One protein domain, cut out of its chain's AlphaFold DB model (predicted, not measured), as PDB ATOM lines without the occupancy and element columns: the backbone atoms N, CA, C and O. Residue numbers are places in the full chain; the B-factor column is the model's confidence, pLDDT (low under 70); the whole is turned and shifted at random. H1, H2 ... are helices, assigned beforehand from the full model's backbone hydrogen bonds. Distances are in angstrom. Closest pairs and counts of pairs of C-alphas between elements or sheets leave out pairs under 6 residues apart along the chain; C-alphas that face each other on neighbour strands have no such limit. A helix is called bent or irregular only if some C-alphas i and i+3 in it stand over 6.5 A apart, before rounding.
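Overview. This is residues 152 to 202 of the 396 residues of an uncharacterized protein of Olsenella uli MSTE5 (UniProt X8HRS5). H4, the longest helix, makes a triangle with H2 and H3, each touching the other two, and the short H1 packs on H3 on the side away from H4. The 51 printed residues hold four named helices, in chain order H1 to H4, and no named strand: all helix, mostly crossed. The whole is compact, with a radius of gyration of the C-alphas of 9.5 A and spans of 27 by 21 by 16 A.

Arrangement. H4, residues 190 to 201, touches H3, residues 181 to 188, with residues 192 to 196 alone; this hairpin has a shallow tilt of 26 degrees, and its closest C-alphas, Ala 186 and Thr 193, are 4.6 A apart. With residues 193 to 197 alone H4 touches H2, residues 165 to 172, at a steep tilt of 51 degrees, the closest C-alphas being Ile 170 and Ala 197, 5.8 A apart. H2 and H3 form a hairpin at 37 degrees, only just steep; their closest C-alphas, Ile 170 and Pro 183, are 6.4 A apart. H3, the hub, also touches H1, residues 152 to 157; the closest C-alphas, Leu 153 and Glu 184, are 7.1 A apart. H1 and H4 are apart. In H1, H2 and H3 every O i to N i+4 pair is within hydrogen-bond range, in H4 4 of 8.

Along the chain. H4 spans 19.4 A and is irregular, with C-alphas 197 and 200 7.2 A apart; H2 spans 10.5 A, H3 9.9 A and H1 8.8 A. C-alpha 152 is at (-38.048, -14.400, -25.083), C-alpha 201 at (-40.110, -28.261, -44.700).

Size, cuts and confidence. The farthest C-alphas, Pro 159 and Ser 202, are 27.6 A apart. The printed part has no cut and no long link, and no printed residue is under 70 in pLDDT.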
ATOM      1  N   HIS A 152     -39.268 -15.010 -24.558       95.19
ATOM      2  CA  HIS A 152     -38.048 -14.400 -25.083       95.19
ATOM      3  C   HIS A 152     -38.126 -14.223 -26.602       95.19
ATOM      4  O   HIS A 152     -38.043 -13.099 -27.096       95.19
ATOM      5  N   LEU A 153     -38.385 -15.311 -27.332       96.50
ATOM      6  CA  LEU A 153     -38.474 -15.272 -28.787       96.50
ATOM      7  C   LEU A 153     -39.615 -14.357 -29.262       96.50
ATOM      8  O   LEU A 153     -39.463 -13.604 -30.225       96.50
ATOM      9  N   THR A 154     -40.748 -14.363 -28.555       97.12
ATOM     10  CA  THR A 154     -41.878 -13.469 -28.849       97.12
ATOM     11  C   THR A 154     -41.493 -11.995 -28.703       97.12
ATOM     12  O   THR A 154     -41.826 -11.178 -29.571       97.12
ATOM     13  N   ASN A 155     -40.769 -11.646 -27.639       96.94
ATOM     14  CA  ASN A 155     -40.303 -10.283 -27.394       96.94
ATOM     15  C   ASN A 155     -39.303  -9.815 -28.463       96.94
ATOM     16  O   ASN A 155     -39.397  -8.669 -28.903       96.94
ATOM     17  N   GLU A 156     -38.424 -10.699 -28.940       96.31
ATOM     18  CA  GLU A 156     -37.466 -10.391 -30.011       96.31
ATOM     19  C   GLU A 156     -38.150 -10.185 -31.379       96.31
ATOM     20  O   GLU A 156     -37.795  -9.275 -32.138       96.31
ATOM     21  N   PHE A 157     -39.193 -10.969 -31.687       97.19
ATOM     22  CA  PHE A 157     -39.970 -10.803 -32.921       97.19
ATOM     23  C   PHE A 157     -40.822  -9.538 -32.934       97.19
ATOM     24  O   PHE A 157     -40.836  -8.824 -33.939       97.19
ATOM     25  N   THR A 158     -41.548  -9.264 -31.847       95.94
ATOM     26  CA  THR A 158     -42.574  -8.207 -31.746       95.94
ATOM     27  C   THR A 158     -42.190  -6.873 -32.416       95.94
ATOM     28  O   THR A 158     -42.992  -6.369 -33.221       95.94
ATOM     29  N   PRO A 159     -40.993  -6.294 -32.171       96.81
ATOM     30  CA  PRO A 159     -40.596  -5.027 -32.786       96.81
ATOM     31  C   PRO A 159     -40.241  -5.133 -34.278       96.81
ATOM     32  O   PRO A 159     -40.241  -4.120 -34.977       96.81
ATOM     33  N   GLN A 160     -39.952  -6.333 -34.786       96.25
ATOM     34  CA  GLN A 160     -39.408  -6.560 -36.128       96.25
ATOM     35  C   GLN A 160     -40.400  -7.200 -37.108       96.25
ATOM     36  O   GLN A 160     -40.117  -7.235 -38.302       96.25
ATOM     37  N   LEU A 161     -41.581  -7.645 -36.665       94.44
ATOM     38  CA  LEU A 161     -42.554  -8.373 -37.502       94.44
ATOM     39  C   LEU A 161     -42.978  -7.659 -38.798       94.44
ATOM     40  O   LEU A 161     -43.382  -8.311 -39.753       94.44
ATOM     41  N   ASN A 162     -42.869  -6.330 -38.858       94.50
ATOM     42  CA  ASN A 162     -43.207  -5.555 -40.056       94.50
ATOM     43  C   ASN A 162     -42.043  -5.443 -41.063       94.50
ATOM     44  O   ASN A 162     -42.191  -4.782 -42.089       94.50
ATOM     45  N   ARG A 163     -40.879  -6.045 -40.774       93.06
ATOM     46  CA  ARG A 163     -39.672  -5.974 -41.612       93.06
ATOM     47  C   ARG A 163     -39.823  -6.761 -42.912       93.06
ATOM     48  O   ARG A 163     -39.343  -6.308 -43.947       93.06
ATOM     49  N   SER A 164     -40.470  -7.926 -42.871       94.81
ATOM     50  CA  SER A 164     -40.782  -8.716 -44.065       94.81
ATOM     51  C   SER A 164     -41.901  -9.726 -43.809       94.81
ATOM     52  O   SER A 164     -42.091 -10.197 -42.687       94.81
ATOM     53  N   GLU A 165     -42.611 -10.107 -44.873       95.75
ATOM     54  CA  GLU A 165     -43.650 -11.145 -44.813       95.75
ATOM     55  C   GLU A 165     -43.082 -12.501 -44.377       95.75
ATOM     56  O   GLU A 165     -43.713 -13.210 -43.597       95.75
ATOM     57  N   LYS A 166     -41.863 -12.843 -44.820       96.25
ATOM     58  CA  LYS A 166     -41.196 -14.088 -44.415       96.25
ATOM     59  C   LYS A 166     -40.859 -14.102 -42.928       96.25
ATOM     60  O   LYS A 166     -41.068 -15.121 -42.285       96.25
ATOM     61  N   LEU A 167     -40.409 -12.984 -42.354       97.06
ATOM     62  CA  LEU A 167     -40.152 -12.914 -40.915       97.06
ATOM     63  C   LEU A 167     -41.449 -13.068 -40.108       97.06
ATOM     64  O   LEU A 167     -41.475 -13.791 -39.115       97.06
ATOM     65  N   ALA A 168     -42.542 -12.449 -40.566       97.25
ATOM     66  CA  ALA A 168     -43.858 -12.647 -39.966       97.25
ATOM     67  C   ALA A 168     -44.343 -14.101 -40.087       97.25
ATOM     68  O   ALA A 168     -44.970 -14.616 -39.163       97.25
ATOM     69  N   TRP A 169     -44.043 -14.774 -41.204       97.69
ATOM     70  CA  TRP A 169     -44.336 -16.195 -41.380       97.69
ATOM     71  C   TRP A 169     -43.528 -17.063 -40.411       97.69
ATOM     72  O   TRP A 169     -44.117 -17.925 -39.763       97.69
ATOM     73  N   ILE A 170     -42.224 -16.811 -40.253       98.31
ATOM     74  CA  ILE A 170     -41.366 -17.537 -39.301       98.31
ATOM     75  C   ILE A 170     -41.934 -17.402 -37.885       98.31
ATOM     76  O   ILE A 170     -42.125 -18.405 -37.207       98.31
ATOM     77  N   ALA A 171     -42.299 -16.188 -37.467       97.94
ATOM     78  CA  ALA A 171     -42.864 -15.953 -36.143       97.94
ATOM     79  C   ALA A 171     -44.194 -16.695 -35.911       97.94
ATOM     80  O   ALA A 171     -44.395 -17.290 -34.854       97.94
ATOM     81  N   GLN A 172     -45.091 -16.711 -36.903       97.62
ATOM     82  CA  GLN A 172     -46.371 -17.440 -36.842       97.62
ATOM     83  C   GLN A 172     -46.213 -18.964 -36.796       97.62
ATOM     84  O   GLN A 172     -47.164 -19.659 -36.439       97.62
ATOM     85  N   ASN A 173     -45.040 -19.466 -37.182       97.56
ATOM     86  CA  ASN A 173     -44.697 -20.882 -37.258       97.56
ATOM     87  C   ASN A 173     -43.529 -21.236 -36.319       97.56
ATOM     88  O   ASN A 173     -42.876 -22.258 -36.518       97.56
ATOM     89  N   ALA A 174     -43.232 -20.395 -35.323       97.06
ATOM     90  CA  ALA A 174     -42.060 -20.551 -34.461       97.06
ATOM     91  C   ALA A 174     -42.049 -21.884 -33.681       97.06
ATOM     92  O   ALA A 174     -40.986 -22.429 -33.409       97.06
ATOM     93  N   ASP A 175     -43.219 -22.462 -33.409       95.25
ATOM     94  CA  ASP A 175     -43.409 -23.785 -32.799       95.25
ATOM     95  C   ASP A 175     -42.987 -24.962 -33.695       95.25
ATOM     96  O   ASP A 175     -42.838 -26.084 -33.216       95.25
ATOM     97  N   ARG A 176     -42.770 -24.729 -34.996       96.56
ATOM     98  CA  ARG A 176     -42.266 -25.748 -35.932       96.56
ATOM     99  C   ARG A 176     -40.748 -25.939 -35.851       96.56
ATOM    100  O   ARG A 176     -40.224 -26.849 -36.494       96.56
ATOM    101  N   TYR A 177     -40.040 -25.092 -35.106       96.94
ATOM    102  CA  TYR A 177     -38.592 -25.160 -34.941       96.94
ATOM    103  C   TYR A 177     -38.258 -25.846 -33.617       96.94
ATOM    104  O   TYR A 177     -38.652 -25.380 -32.555       96.94
ATOM    105  N   ALA A 178     -37.504 -26.946 -33.675       92.88
ATOM    106  CA  ALA A 178     -37.054 -27.650 -32.470       92.88
ATOM    107  C   ALA A 178     -36.006 -26.855 -31.666       92.88
ATOM    108  O   ALA A 178     -35.820 -27.107 -30.478       92.88
ATOM    109  N   ASP A 179     -35.327 -25.910 -32.317       95.81
ATOM    110  CA  ASP A 179     -34.295 -25.053 -31.745       95.81
ATOM    111  C   ASP A 179     -34.657 -23.586 -32.007       95.81
ATOM    112  O   ASP A 179     -34.707 -23.154 -33.162       95.81
ATOM    113  N   GLU A 180     -34.909 -22.815 -30.943       96.44
ATOM    114  CA  GLU A 180     -35.295 -21.397 -31.030       96.44
ATOM    115  C   GLU A 180     -34.198 -20.509 -31.640       96.44
ATOM    116  O   GLU A 180     -34.486 -19.419 -32.137       96.44
ATOM    117  N   ARG A 181     -32.954 -21.000 -31.704       97.31
ATOM    118  CA  ARG A 181     -31.846 -20.301 -32.372       97.31
ATOM    119  C   ARG A 181     -32.062 -20.164 -33.878       97.31
ATOM    120  O   ARG A 181     -31.503 -19.265 -34.497       97.31
ATOM    121  N   LEU A 182     -32.885 -21.020 -34.488       97.94
ATOM    122  CA  LEU A 182     -33.237 -20.926 -35.908       97.94
ATOM    123  C   LEU A 182     -34.106 -19.700 -36.220       97.94
ATOM    124  O   LEU A 182     -33.704 -18.893 -37.059       97.94
ATOM    125  N   PRO A 183     -35.275 -19.504 -35.583       98.06
ATOM    126  CA  PRO A 183     -36.038 -18.279 -35.772       98.06
ATOM    127  C   PRO A 183     -35.277 -17.026 -35.298       98.06
ATOM    128  O   PRO A 183     -35.414 -15.977 -35.930       98.06
ATOM    129  N   GLU A 184     -34.429 -17.124 -34.267       97.56
ATOM    130  CA  GLU A 184     -33.537 -16.028 -33.857       97.56
ATOM    131  C   GLU A 184     -32.512 -15.662 -34.941       97.56
ATOM    132  O   GLU A 184     -32.299 -14.480 -35.214       97.56
ATOM    133  N   LEU A 185     -31.931 -16.646 -35.633       97.88
ATOM    134  CA  LEU A 185     -31.009 -16.403 -36.742       97.88
ATOM    135  C   LEU A 185     -31.643 -15.514 -37.820       97.88
ATOM    136  O   LEU A 185     -30.986 -14.608 -38.322       97.88
ATOM    137  N   ALA A 186     -32.927 -15.703 -38.141       97.69
ATOM    138  CA  ALA A 186     -33.612 -14.829 -39.093       97.69
ATOM    139  C   ALA A 186     -33.735 -13.384 -38.588       97.69
ATOM    140  O   ALA A 186     -33.747 -12.455 -39.394       97.69
ATOM    141  N   LEU A 187     -33.836 -13.164 -37.274       96.75
ATOM    142  CA  LEU A 187     -33.860 -11.822 -36.687       96.75
ATOM    143  C   LEU A 187     -32.490 -11.149 -36.800       96.75
ATOM    144  O   LEU A 187     -32.434  -9.994 -37.234       96.75
ATOM    145  N   LEU A 188     -31.427 -11.886 -36.468       95.75
ATOM    146  CA  LEU A 188     -30.041 -11.413 -36.443       95.75
ATOM    147  C   LEU A 188     -29.462 -11.193 -37.845       95.75
ATOM    148  O   LEU A 188     -28.821 -10.175 -38.097       95.75
ATOM    149  N   GLU A 189     -29.731 -12.116 -38.766       96.56
ATOM    150  CA  GLU A 189     -29.136 -12.163 -40.099       96.56
ATOM    151  C   GLU A 189     -30.257 -12.138 -41.157       96.56
ATOM    152  O   GLU A 189     -30.796 -13.181 -41.538       96.56
ATOM    153  N   PRO A 190     -30.650 -10.950 -41.667       93.62
ATOM    154  CA  PRO A 190     -31.731 -10.830 -42.647       93.62
ATOM    155  C   PRO A 190     -31.540 -11.699 -43.896       93.62
ATOM    156  O   PRO A 190     -32.526 -12.196 -44.442       93.62
ATOM    157  N   GLU A 191     -30.295 -11.927 -44.317       94.19
ATOM    158  CA  GLU A 191     -29.940 -12.789 -45.454       94.19
ATOM    159  C   GLU A 191     -30.227 -14.279 -45.193       94.19
ATOM    160  O   GLU A 191     -30.480 -15.030 -46.133       94.19
ATOM    161  N   ALA A 192     -30.282 -14.707 -43.927       97.25
ATOM    162  CA  ALA A 192     -30.632 -16.070 -43.534       97.25
ATOM    163  C   ALA A 192     -32.153 -16.317 -43.485       97.25
ATOM    164  O   ALA A 192     -32.582 -17.457 -43.313       97.25
ATOM    165  N   THR A 193     -32.992 -15.286 -43.658       97.38
ATOM    166  CA  THR A 193     -34.462 -15.407 -43.540       97.38
ATOM    167  C   THR A 193     -35.028 -16.495 -44.460       97.38
ATOM    168  O   THR A 193     -35.907 -17.254 -44.057       97.38
ATOM    169  N   ASP A 194     -34.520 -16.592 -45.689       97.19
ATOM    170  CA  ASP A 194     -34.988 -17.567 -46.679       97.19
ATOM    171  C   ASP A 194     -34.619 -19.000 -46.300       97.19
ATOM    172  O   ASP A 194     -35.440 -19.912 -46.428       97.19
ATOM    173  N   PHE A 195     -33.403 -19.175 -45.782       97.94
ATOM    174  CA  PHE A 195     -32.947 -20.430 -45.209       97.94
ATOM    175  C   PHE A 195     -33.854 -20.837 -44.044       97.94
ATOM    176  O   PHE A 195     -34.482 -21.893 -44.095       97.94
ATOM    177  N   VAL A 196     -34.011 -19.968 -43.039       98.31
ATOM    178  CA  VAL A 196     -34.796 -20.257 -41.828       98.31
ATOM    179  C   VAL A 196     -36.250 -20.579 -42.165       98.31
ATOM    180  O   VAL A 196     -36.798 -21.542 -41.632       98.31
ATOM    181  N   ALA A 197     -36.878 -19.833 -43.077       97.94
ATOM    182  CA  ALA A 197     -38.250 -20.106 -43.506       97.94
ATOM    183  C   ALA A 197     -38.410 -21.501 -44.139       97.94
ATOM    184  O   ALA A 197     -39.477 -22.100 -44.048       97.94
ATOM    185  N   SER A 198     -37.352 -22.034 -44.749       97.56
ATOM    186  CA  SER A 198     -37.372 -23.332 -45.428       97.56
ATOM    187  C   SER A 198     -37.055 -24.511 -44.500       97.56
ATOM    188  O   SER A 198     -37.367 -25.648 -44.843       97.56
ATOM    189  N   VAL A 199     -36.460 -24.276 -43.322       97.62
ATOM    190  CA  VAL A 199     -36.020 -25.348 -42.405       97.62
ATOM    191  C   VAL A 199     -37.140 -26.330 -42.022       97.62
ATOM    192  O   VAL A 199     -36.888 -27.534 -42.136       97.62
ATOM    193  N   PRO A 200     -38.359 -25.893 -41.629       96.69
ATOM    194  CA  PRO A 200     -39.418 -26.814 -41.200       96.69
ATOM    195  C   PRO A 200     -39.858 -27.824 -42.265       96.69
ATOM    196  O   PRO A 200     -40.372 -28.886 -41.921       96.69
ATOM    197  N   ASP A 201     -39.679 -27.477 -43.540       95.62
ATOM    198  CA  ASP A 201     -40.110 -28.261 -44.700       95.62
ATOM    199  C   ASP A 201     -38.912 -28.816 -45.502       95.62
ATOM    200  O   ASP A 201     -39.084 -29.385 -46.581       95.62
ATOM    201  N   SER A 202     -37.688 -28.654 -44.987       95.12
ATOM    202  CA  SER A 202     -36.466 -29.107 -45.653       95.12
ATOM    203  C   SER A 202     -36.335 -30.632 -45.639       95.12
ATOM    204  O   SER A 202     -36.706 -31.309 -44.679       95.12
TER     205      SER A 202